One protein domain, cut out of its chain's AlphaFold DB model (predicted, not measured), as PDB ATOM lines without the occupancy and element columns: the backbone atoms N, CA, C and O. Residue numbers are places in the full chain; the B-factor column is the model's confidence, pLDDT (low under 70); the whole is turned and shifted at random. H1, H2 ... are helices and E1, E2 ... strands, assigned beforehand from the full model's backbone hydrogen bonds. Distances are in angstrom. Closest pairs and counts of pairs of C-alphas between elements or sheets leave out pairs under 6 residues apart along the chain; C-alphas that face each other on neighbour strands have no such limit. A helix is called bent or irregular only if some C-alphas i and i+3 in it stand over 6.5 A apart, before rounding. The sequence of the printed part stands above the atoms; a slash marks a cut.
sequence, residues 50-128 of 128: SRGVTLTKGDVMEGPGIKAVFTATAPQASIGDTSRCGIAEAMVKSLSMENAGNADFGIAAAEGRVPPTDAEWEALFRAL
ATOM      1  N   SER A  50       9.959   1.605  -8.071       69.50
ATOM      2  CA  SER A  50      10.293   1.872  -6.681       69.50
ATOM      3  C   SER A  50      11.799   2.063  -6.493       69.50
ATOM      4  O   SER A  50      12.605   1.176  -6.761       69.50
ATOM      5  N   ARG A  51      12.170   3.235  -5.987       76.50
ATOM      6  CA  ARG A  51      13.540   3.624  -5.639       76.50
ATOM      7  C   ARG A  51      13.826   3.559  -4.142       76.50
ATOM      8  O   ARG A  51      14.983   3.700  -3.759       76.50
ATOM      9  N   GLY A  52      12.801   3.352  -3.315       81.69
ATOM     10  CA  GLY A  52      12.988   3.065  -1.897       81.69
ATOM     11  C   GLY A  52      13.726   1.740  -1.698       81.69
ATOM     12  O   GLY A  52      13.626   0.829  -2.525       81.69
ATOM     13  N   VAL A  53      14.464   1.631  -0.595       85.94
ATOM     14  CA  VAL A  53      15.255   0.443  -0.255       85.94
ATOM     15  C   VAL A  53      15.022   0.061   1.202       85.94
ATOM     16  O   VAL A  53      14.875   0.924   2.064       85.94
ATOM     17  N   THR A  54      15.020  -1.237   1.480       89.25
ATOM     18  CA  THR A  54      15.143  -1.793   2.827       89.25
ATOM     19  C   THR A  54      16.291  -2.797   2.873       89.25
ATOM     20  O   THR A  54      16.617  -3.434   1.866       89.25
ATOM     21  N   LEU A  55      16.927  -2.908   4.038       89.44
ATOM     22  CA  LEU A  55      18.047  -3.808   4.280       89.44
ATOM     23  C   LEU A  55      17.628  -4.887   5.276       89.44
ATOM     24  O   LEU A  55      16.939  -4.607   6.256       89.44
ATOM     25  N   THR A  56      18.058  -6.121   5.030       88.25
ATOM     26  CA  THR A  56      17.830  -7.259   5.930       88.25
ATOM     27  C   THR A  56      19.165  -7.884   6.302       88.25
ATOM     28  O   THR A  56      20.033  -8.044   5.447       88.25
ATOM     29  N   LYS A  57      19.341  -8.248   7.575       86.88
ATOM     30  CA  LYS A  57      20.556  -8.917   8.049       86.88
ATOM     31  C   LYS A  57      20.694 -10.301   7.408       86.88
ATOM     32  O   LYS A  57      19.774 -11.114   7.487       86.88
ATOM     33  N   GLY A  58      21.867 -10.584   6.850       85.12
ATOM     34  CA  GLY A  58      22.155 -11.807   6.108       85.12
ATOM     35  C   GLY A  58      21.668 -11.767   4.659       85.12
ATOM     36  O   GLY A  58      20.780 -10.997   4.297       85.12
ATOM     37  N   ASP A  59      22.227 -12.642   3.824       78.81
ATOM     38  CA  ASP A  59      21.782 -12.864   2.441       78.81
ATOM     39  C   ASP A  59      20.548 -13.791   2.416       78.81
ATOM     40  O   ASP A  59      20.610 -14.949   2.006       78.81
ATOM     41  N   VAL A  60      19.438 -13.307   2.990       78.75
ATOM     42  CA  VAL A  60      18.200 -14.085   3.220       78.75
ATOM     43  C   VAL A  60      17.000 -13.567   2.429       78.75
ATOM     44  O   VAL A  60      15.867 -13.980   2.673       78.75
ATOM     45  N   MET A  61      17.226 -12.649   1.491       72.25
ATOM     46  CA  MET A  61      16.147 -12.084   0.689       72.25
ATOM     47  C   MET A  61      15.544 -13.145  -0.228       72.25
ATOM     48  O   MET A  61      16.247 -13.817  -0.985       72.25
ATOM     49  N   GLU A  62      14.220 -13.282  -0.172       69.31
ATOM     50  CA  GLU A  62      13.490 -14.149  -1.095       69.31
ATOM     51  C   GLU A  62      13.709 -13.670  -2.533       69.31
ATOM     52  O   GLU A  62      13.694 -12.475  -2.800       69.31
ATOM     53  N   GLY A  63      13.908 -14.586  -3.481       63.94
ATOM     54  CA  GLY A  63      13.980 -14.223  -4.897       63.94
ATOM     55  C   GLY A  63      12.594 -13.895  -5.473       63.94
ATOM     56  O   GLY A  63      11.589 -14.433  -5.005       63.94
ATOM     57  N   PRO A  64      12.505 -13.103  -6.556       61.66
ATOM     58  CA  PRO A  64      11.218 -12.668  -7.104       61.66
ATOM     59  C   PRO A  64      10.454 -13.804  -7.816       61.66
ATOM     60  O   PRO A  64       9.255 -13.698  -8.073       61.66
ATOM     61  N   GLY A  65      11.116 -14.923  -8.133       63.44
ATOM     62  CA  GLY A  65      10.498 -16.092  -8.768       63.44
ATOM     63  C   GLY A  65       9.727 -15.733 -10.046       63.44
ATOM     64  O   GLY A  65      10.175 -14.917 -10.848       63.44
ATOM     65  N   ILE A  66       8.533 -16.313 -10.220       59.06
ATOM     66  CA  ILE A  66       7.634 -15.985 -11.344       59.06
ATOM     67  C   ILE A  66       7.054 -14.564 -11.252       59.06
ATOM     68  O   ILE A  66       6.534 -14.043 -12.238       59.06
ATOM     69  N   LYS A  67       7.134 -13.923 -10.078       59.53
ATOM     70  CA  LYS A  67       6.556 -12.595  -9.851       59.53
ATOM     71  C   LYS A  67       7.368 -11.500 -10.528       59.53
ATOM     72  O   LYS A  67       6.772 -10.486 -10.854       59.53
ATOM     73  N   ALA A  68       8.653 -11.734 -10.820       60.59
ATOM     74  CA  ALA A  68       9.559 -10.772 -11.458       60.59
ATOM     75  C   ALA A  68       8.939 -10.075 -12.686       60.59
ATOM     76  O   ALA A  68       9.078  -8.870 -12.861       60.59
ATOM     77  N   VAL A  69       8.194 -10.816 -13.516       57.84
ATOM     78  CA  VAL A  69       7.548 -10.286 -14.733       57.84
ATOM     79  C   VAL A  69       6.526  -9.177 -14.428       57.84
ATOM     80  O   VAL A  69       6.290  -8.308 -15.262       57.84
ATOM     81  N   PHE A  70       5.934  -9.183 -13.233       58.16
ATOM     82  CA  PHE A  70       4.925  -8.211 -12.810       58.16
ATOM     83  C   PHE A  70       5.502  -7.033 -12.022       58.16
ATOM     84  O   PHE A  70       4.832  -6.011 -11.904       58.16
ATOM     85  N   THR A  71       6.715  -7.157 -11.480       57.88
ATOM     86  CA  THR A  71       7.305  -6.139 -10.594       57.88
ATOM     87  C   THR A  71       8.029  -5.039 -11.369       57.88
ATOM     88  O   THR A  71       8.039  -3.884 -10.952       57.88
ATOM     89  N   ALA A  72       8.496  -5.389 -12.566       56.94
ATOM     90  CA  ALA A  72       9.086  -4.534 -13.587       56.94
ATOM     91  C   ALA A  72       8.448  -3.138 -13.742       56.94
ATOM     92  O   ALA A  72       9.122  -2.117 -13.852       56.94
ATOM     93  N   THR A  73       7.116  -3.086 -13.749       56.50
ATOM     94  CA  THR A  73       6.346  -1.850 -13.960       56.50
ATOM     95  C   THR A  73       5.451  -1.501 -12.775       56.50
ATOM     96  O   THR A  73       4.689  -0.533 -12.838       56.50
ATOM     97  N   ALA A  74       5.539  -2.267 -11.683       58.00
ATOM     98  CA  ALA A  74       4.718  -2.048 -10.508       58.00
ATOM     99  C   ALA A  74       5.203  -0.797  -9.749       58.00
ATOM    100  O   ALA A  74       6.397  -0.674  -9.455       58.00
ATOM    101  N   PRO A  75       4.303   0.144  -9.410       56.66
ATOM    102  CA  PRO A  75       4.619   1.273  -8.537       56.66
ATOM    103  C   PRO A  75       4.815   0.881  -7.067       56.66
ATOM    104  O   PRO A  75       5.237   1.721  -6.277       56.66
ATOM    105  N   GLN A  76       4.499  -0.362  -6.701       64.50
ATOM    106  CA  GLN A  76       4.626  -0.895  -5.350       64.50
ATOM    107  C   GLN A  76       5.885  -1.750  -5.194       64.50
ATOM    108  O   GLN A  76       6.308  -2.437  -6.128       64.50
ATOM    109  N   ALA A  77       6.434  -1.765  -3.979       69.56
ATOM    110  CA  ALA A  77       7.462  -2.724  -3.607       69.56
ATOM    111  C   ALA A  77       6.926  -4.151  -3.748       69.56
ATOM    112  O   ALA A  77       5.830  -4.474  -3.285       69.56
ATOM    113  N   SER A  78       7.712  -5.006  -4.390       66.94
ATOM    114  CA  SER A  78       7.365  -6.404  -4.593       66.94
ATOM    115  C   SER A  78       8.404  -7.300  -3.941       66.94
ATOM    116  O   SER A  78       9.594  -6.999  -3.936       66.94
ATOM    117  N   ILE A  79       7.938  -8.412  -3.374       65.94
ATOM    118  CA  ILE A  79       8.802  -9.355  -2.662       65.94
ATOM    119  C   ILE A  79       9.881  -9.881  -3.609       65.94
ATOM    120  O   ILE A  79       9.576 -10.367  -4.702       65.94
ATOM    121  N   GLY A  80      11.126  -9.788  -3.150       63.06
ATOM    122  CA  GLY A  80      12.308 -10.234  -3.876       63.06
ATOM    123  C   GLY A  80      12.732  -9.347  -5.032       63.06
ATOM    124  O   GLY A  80      13.637  -9.717  -5.777       63.06
ATOM    125  N   ASP A  81      12.095  -8.192  -5.187       71.94
ATOM    126  CA  ASP A  81      12.512  -7.197  -6.153       71.94
ATOM    127  C   ASP A  81      13.469  -6.191  -5.516       71.94
ATOM    128  O   ASP A  81      13.368  -5.904  -4.324       71.94
ATOM    129  N   THR A  82      14.392  -5.660  -6.312       71.69
ATOM    130  CA  THR A  82      15.340  -4.622  -5.897       71.69
ATOM    131  C   THR A  82      15.837  -3.858  -7.113       71.69
ATOM    132  O   THR A  82      16.264  -4.456  -8.102       71.69
ATOM    133  N   SER A  83      15.855  -2.526  -7.012       74.00
ATOM    134  CA  SER A  83      16.411  -1.683  -8.071       74.00
ATOM    135  C   SER A  83      17.934  -1.788  -8.109       74.00
ATOM    136  O   SER A  83      18.609  -1.846  -7.074       74.00
ATOM    137  N   ARG A  84      18.507  -1.742  -9.313       76.06
ATOM    138  CA  ARG A  84      19.972  -1.788  -9.474       76.06
ATOM    139  C   ARG A  84      20.636  -0.566  -8.854       76.06
ATOM    140  O   ARG A  84      21.725  -0.679  -8.296       76.06
ATOM    141  N   CYS A  85      19.966   0.585  -8.918       78.69
ATOM    142  CA  CYS A  85      20.402   1.792  -8.224       78.69
ATOM    143  C   CYS A  85      20.453   1.579  -6.708       78.69
ATOM    144  O   CYS A  85      21.443   1.951  -6.090       78.69
ATOM    145  N   GLY A  86      19.439   0.932  -6.124       82.12
ATOM    146  CA  GLY A  86      19.418   0.600  -4.701       82.12
ATOM    147  C   GLY A  86      20.570  -0.320  -4.293       82.12
ATOM    148  O   GLY A  86      21.200  -0.079  -3.267       82.12
ATOM    149  N   ILE A  87      20.908  -1.314  -5.126       82.88
ATOM    150  CA  ILE A  87      22.088  -2.170  -4.906       82.88
ATOM    151  C   ILE A  87      23.372  -1.349  -4.951       82.88
ATOM    152  O   ILE A  87      24.183  -1.424  -4.031       82.88
ATOM    153  N   ALA A  88      23.563  -0.570  -6.016       84.69
ATOM    154  CA  ALA A  88      24.781   0.202  -6.212       84.69
ATOM    155  C   ALA A  88      24.997   1.217  -5.079       84.69
ATOM    156  O   ALA A  88      26.102   1.319  -4.545       84.69
ATOM    157  N   GLU A  89      23.942   1.927  -4.670       88.38
ATOM    158  CA  GLU A  89      24.006   2.850  -3.538       88.38
ATOM    159  C   GLU A  89      24.304   2.114  -2.232       88.38
ATOM    160  O   GLU A  89      25.221   2.523  -1.527       88.38
ATOM    161  N   ALA A  90      23.629   0.999  -1.934       88.88
ATOM    162  CA  ALA A  90      23.904   0.221  -0.726       88.88
ATOM    163  C   ALA A  90      25.358  -0.275  -0.676       88.88
ATOM    164  O   ALA A  90      26.002  -0.178   0.366       88.88
ATOM    165  N   MET A  91      25.907  -0.749  -1.801       88.25
ATOM    166  CA  MET A  91      27.311  -1.163  -1.888       88.25
ATOM    167  C   MET A  91      28.251  -0.005  -1.552       88.25
ATOM    168  O   MET A  91      29.136  -0.164  -0.718       88.25
ATOM    169  N   VAL A  92      28.041   1.173  -2.143       91.00
ATOM    170  CA  VAL A  92      28.889   2.345  -1.875       91.00
ATOM    171  C   VAL A  92      28.723   2.822  -0.434       91.00
ATOM    172  O   VAL A  92      29.716   3.067   0.248       91.00
ATOM    173  N   LYS A  93      27.483   2.926   0.053       91.31
ATOM    174  CA  LYS A  93      27.180   3.387   1.412       91.31
ATOM    175  C   LYS A  93      27.737   2.445   2.472       91.31
ATOM    176  O   LYS A  93      28.268   2.939   3.460       91.31
ATOM    177  N   SER A  94      27.711   1.131   2.241       92.00
ATOM    178  CA  SER A  94      28.260   0.142   3.175       92.00
ATOM    179  C   SER A  94      29.752   0.330   3.459       92.00
ATOM    180  O   SER A  94      30.191   0.044   4.567       92.00
ATOM    181  N   LEU A  95      30.530   0.882   2.517       90.31
ATOM    182  CA  LEU A  95      31.966   1.119   2.711       90.31
ATOM    183  C   LEU A  95      32.254   2.144   3.813       90.31
ATOM    184  O   LEU A  95      33.324   2.115   4.416       90.31
ATOM    185  N   SER A  96      31.303   3.043   4.067       89.12
ATOM    186  CA  SER A  96      31.402   4.078   5.096       89.12
ATOM    187  C   SER A  96      30.789   3.657   6.436       89.12
ATOM    188  O   SER A  96      30.804   4.449   7.375       89.12
ATOM    189  N   MET A  97      30.233   2.444   6.538       86.88
ATOM    190  CA  MET A  97      29.533   1.966   7.733       86.88
ATOM    191  C   MET A  97      30.393   0.950   8.481       86.88
ATOM    192  O   MET A  97      30.673  -0.136   7.976       86.88
ATOM    193  N   GLU A  98      30.772   1.267   9.720       85.31
ATOM    194  CA  GLU A  98      31.621   0.384  10.535       85.31
ATOM    195  C   GLU A  98      30.999  -1.002  10.756       85.31
ATOM    196  O   GLU A  98      31.707  -2.008  10.799       85.31
ATOM    197  N   ASN A  99      29.672  -1.076  10.857       80.88
ATOM    198  CA  ASN A  99      28.944  -2.314  11.116       80.88
ATOM    199  C   ASN A  99      28.643  -3.152   9.860       80.88
ATOM    200  O   ASN A  99      28.108  -4.251   9.993       80.88
ATOM    201  N   ALA A 100      28.993  -2.675   8.661       84.44
ATOM    202  CA  ALA A 100      28.836  -3.437   7.420       84.44
ATOM    203  C   ALA A 100      30.075  -4.291   7.070       84.44
ATOM    204  O   ALA A 100      30.027  -5.123   6.163       84.44
ATOM    205  N   GLY A 101      31.193  -4.121   7.786       84.31
ATOM    206  CA  GLY A 101      32.408  -4.911   7.573       84.31
ATOM    207  C   GLY A 101      32.216  -6.387   7.935       84.31
ATOM    208  O   GLY A 101      31.800  -6.705   9.046       84.31
ATOM    209  N   ASN A 102      32.559  -7.298   7.013       84.75
ATOM    210  CA  ASN A 102      32.366  -8.753   7.155       84.75
ATOM    211  C   ASN A 102      30.920  -9.163   7.508       84.75
ATOM    212  O   ASN A 102      30.707 -10.217   8.111       84.75
ATOM    213  N   ALA A 103      29.942  -8.329   7.155       85.00
ATOM    214  CA  ALA A 103      28.533  -8.599   7.373       85.00
ATOM    215  C   ALA A 103      27.849  -8.887   6.038       85.00
ATOM    216  O   ALA A 103      28.005  -8.142   5.071       85.00
ATOM    217  N   ASP A 104      27.050  -9.947   6.013       88.88
ATOM    218  CA  ASP A 104      26.137 -10.203   4.908       88.88
ATOM    219  C   ASP A 104      24.844  -9.415   5.140       88.88
ATOM    220  O   ASP A 104      24.319  -9.374   6.260       88.88
ATOM    221  N   PHE A 105      24.302  -8.816   4.085       89.31
ATOM    222  CA  PHE A 105      23.003  -8.155   4.114       89.31
ATOM    223  C   PHE A 105      22.306  -8.273   2.761       89.31
ATOM    224  O   PHE A 105      22.930  -8.211   1.703       89.31
ATOM    225  N   GLY A 106      20.992  -8.440   2.814       87.38
ATOM    226  CA  GLY A 106      20.114  -8.442   1.661       87.38
ATOM    227  C   GLY A 106      19.493  -7.069   1.433       87.38
ATOM    228  O   GLY A 106      19.303  -6.289   2.366       87.38
ATOM    229  N   ILE A 107      19.162  -6.788   0.177       86.88
ATOM    230  CA  ILE A 107      18.602  -5.512  -0.269       86.88
ATOM    231  C   ILE A 107      17.255  -5.810  -0.924       86.88
ATOM    232  O   ILE A 107      17.200  -6.640  -1.834       86.88
ATOM    233  N   ALA A 108      16.193  -5.137  -0.480       83.88
ATOM    234  CA  ALA A 108      14.863  -5.195  -1.089       83.88
ATOM    235  C   ALA A 108      14.411  -3.803  -1.540       83.88
ATOM    236  O   ALA A 108      14.722  -2.801  -0.893       83.88
ATOM    237  N   ALA A 109      13.601  -3.742  -2.592       81.69
ATOM    238  CA  ALA A 109      12.819  -2.562  -2.908       81.69
ATOM    239  C   ALA A 109      11.823  -2.285  -1.771       81.69
ATOM    240  O   ALA A 109      11.118  -3.176  -1.300       81.69
ATOM    241  N   ALA A 110      11.743  -1.025  -1.362       83.50
ATOM    242  CA  ALA A 110      10.699  -0.494  -0.494       83.50
ATOM    243  C   ALA A 110       9.897   0.558  -1.264       83.50
ATOM    244  O   ALA A 110      10.400   1.110  -2.245       83.50
ATOM    245  N   GLU A 111       8.655   0.825  -0.853       78.94
ATOM    246  CA  GLU A 111       7.814   1.825  -1.515       78.94
ATOM    247  C   GLU A 111       8.483   3.202  -1.494       78.94
ATOM    248  O   GLU A 111       8.965   3.667  -0.464       78.94
ATOM    249  N   GLY A 112       8.496   3.870  -2.645       72.75
ATOM    250  CA  GLY A 112       9.024   5.223  -2.759       72.75
ATOM    251  C   GLY A 112       9.599   5.483  -4.139       72.75
ATOM    252  O   GLY A 112      10.149   4.592  -4.769       72.75
ATOM    253  N   ARG A 113       9.483   6.716  -4.636       74.25
ATOM    254  CA  ARG A 113      10.034   7.121  -5.947       74.25
ATOM    255  C   ARG A 113      11.371   7.846  -5.848       74.25
ATOM    256  O   ARG A 113      11.936   8.247  -6.863       74.25
ATOM    257  N   VAL A 114      11.853   8.040  -4.628       80.00
ATOM    258  CA  VAL A 114      13.084   8.756  -4.313       80.00
ATOM    259  C   VAL A 114      14.010   7.768  -3.603       80.00
ATOM    260  O   VAL A 114      13.512   6.992  -2.785       80.00
ATOM    261  N   PRO A 115      15.308   7.731  -3.949       82.88
ATOM    262  CA  PRO A 115      16.274   6.928  -3.209       82.88
ATOM    263  C   PRO A 115      16.392   7.422  -1.758       82.88
ATOM    264  O   PRO A 115      16.124   8.603  -1.508       82.88
ATOM    265  N   PRO A 116      16.801   6.561  -0.809       89.88
ATOM    266  CA  PRO A 116      17.046   6.991   0.559       89.88
ATOM    267  C   PRO A 116      18.100   8.101   0.614       89.88
ATOM    268  O   PRO A 116      19.100   8.093  -0.107       89.88
ATOM    269  N   THR A 117      17.880   9.067   1.491       92.12
ATOM    270  CA  THR A 117      18.865  10.085   1.856       92.12
ATOM    271  C   THR A 117      20.013   9.470   2.656       92.12
ATOM    272  O   THR A 117      19.910   8.368   3.188       92.12
ATOM    273  N   ASP A 118      21.116  10.204   2.805       92.12
ATOM    274  CA  ASP A 118      22.276   9.741   3.578       92.12
ATOM    275  C   ASP A 118      21.920   9.379   5.029       92.12
ATOM    276  O   ASP A 118      22.368   8.353   5.536       92.12
ATOM    277  N   ALA A 119      21.053  10.170   5.668       93.38
ATOM    278  CA  ALA A 119      20.577   9.900   7.023       93.38
ATOM    279  C   ALA A 119      19.700   8.636   7.098       93.38
ATOM    280  O   ALA A 119      19.778   7.881   8.066       93.38
ATOM    281  N   GLU A 120      18.878   8.383   6.075       93.31
ATOM    282  CA  GLU A 120      18.066   7.165   5.988       93.31
ATOM    283  C   GLU A 120      18.940   5.936   5.727       93.31
ATOM    284  O   GLU A 120      18.734   4.904   6.359       93.31
ATOM    285  N   TRP A 121      19.960   6.051   4.872       92.50
ATOM    286  CA  TRP A 121      20.957   5.001   4.677       92.50
ATOM    287  C   TRP A 121      21.683   4.663   5.979       92.50
ATOM    288  O   TRP A 121      21.772   3.490   6.333       92.50
ATOM    289  N   GLU A 122      22.151   5.661   6.732       92.75
ATOM    290  CA  GLU A 122      22.743   5.431   8.055       92.75
ATOM    291  C   GLU A 122      21.786   4.698   8.997       92.75
ATOM    292  O   GLU A 122      22.197   3.767   9.688       92.75
ATOM    293  N   ALA A 123      20.511   5.092   9.032       92.94
ATOM    294  CA  ALA A 123      19.514   4.439   9.874       92.94
ATOM    295  C   ALA A 123      19.272   2.978   9.457       92.94
ATOM    296  O   ALA A 123      19.223   2.103  10.320       92.94
ATOM    297  N   LEU A 124      19.174   2.708   8.149       92.12
ATOM    298  CA  LEU A 124      19.023   1.361   7.596       92.12
ATOM    299  C   LEU A 124      20.215   0.473   7.960       92.12
ATOM    300  O   LEU A 124      20.020  -0.641   8.440       92.12
ATOM    301  N   PHE A 125      21.440   0.971   7.782       91.75
ATOM    302  CA  PHE A 125      22.639   0.211   8.123       91.75
ATOM    303  C   PHE A 125      22.770   0.003   9.630       91.75
ATOM    304  O   PHE A 125      23.104  -1.100  10.038       91.75
ATOM    305  N   ARG A 126      22.457   0.987  10.484       89.50
ATOM    306  CA  ARG A 126      22.471   0.813  11.954       89.50
ATOM    307  C   ARG A 126      21.477  -0.237  12.457       89.50
ATOM    308  O   ARG A 126      21.652  -0.734  13.566       89.50
ATOM    309  N   ALA A 127      20.433  -0.532  11.683       85.88
ATOM    310  CA  ALA A 127      19.425  -1.531  12.023       85.88
ATOM    311  C   ALA A 127      19.797  -2.972  11.604       85.88
ATOM    312  O   ALA A 127      19.052  -3.892  11.946       85.88
ATOM    313  N   LEU A 128      20.915  -3.172  10.887       80.44
ATOM    314  CA  LEU A 128      21.456  -4.490  10.505       80.44
ATOM    315  C   LEU A 128      22.128  -5.222  11.675       80.44
ATOM    316  O   LEU A 128      21.957  -6.464  11.776       80.44
TER     317      LEU A 128
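What this domain is: This is residues 50 to 128 of the 128 residues of the protein "Hypothetical protein" of Proboscia inermis (UniProt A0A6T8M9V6). An antiparallel ribbon, E1 and E2, lies in the middle, with H2 packed over it and H3 packed on E1; H1 sits at one far end on loops. The printed part has 79 residues in the order E1, H1, H2, E2, H3, mixed in class, under half in named elements. It is compact, radius of gyration of the C-alphas 12.3 A, spanning 36 by 24 by 17 A.

Where its parts are: E1, residues 52 to 57, begins at C-alpha 52 (12.988, 3.065, -1.897) and is 17.3 A long. H1 is residues 65 to 71, irregular, but only just: C-alphas 66 and 69 are 6.6 A apart. H2, residues 84 to 94, and E2, residues 105 to 110, each measure 15.2 A. H3, residues 118 to 126, 12.2 A, ends at C-alpha 126 (22.471, 0.813, 11.954).

How they stand to each other: E1 and E2 are antiparallel at 152 degrees; N 54 and O 108 are 2.9 A apart, within hydrogen-bond range. The closest C-alphas of H2 and E2, Ile 87 and Ile 107, are 6.7 A apart; those of E1 and H3, Leu 55 and Leu 124, 6.2 A. H2 and H3 only just touch, with 3 pairs of C-alphas within 8 A, the closest Lys 93 and Trp 121 at 7.2 A. H1 is apart from H2, E2 and H3. Every O i to N i+4 pair is within range in H2 and H3; H1 has 1 of 3, and 2 of 4 O i to N i+3 pairs.

The domain as a whole: The farthest C-alphas, Val 69 and Glu 98, are 36.5 A apart. The printed part has no cut; the link H1 to H2 is long. Residues 50 and 62 to 80 have pLDDT under 70.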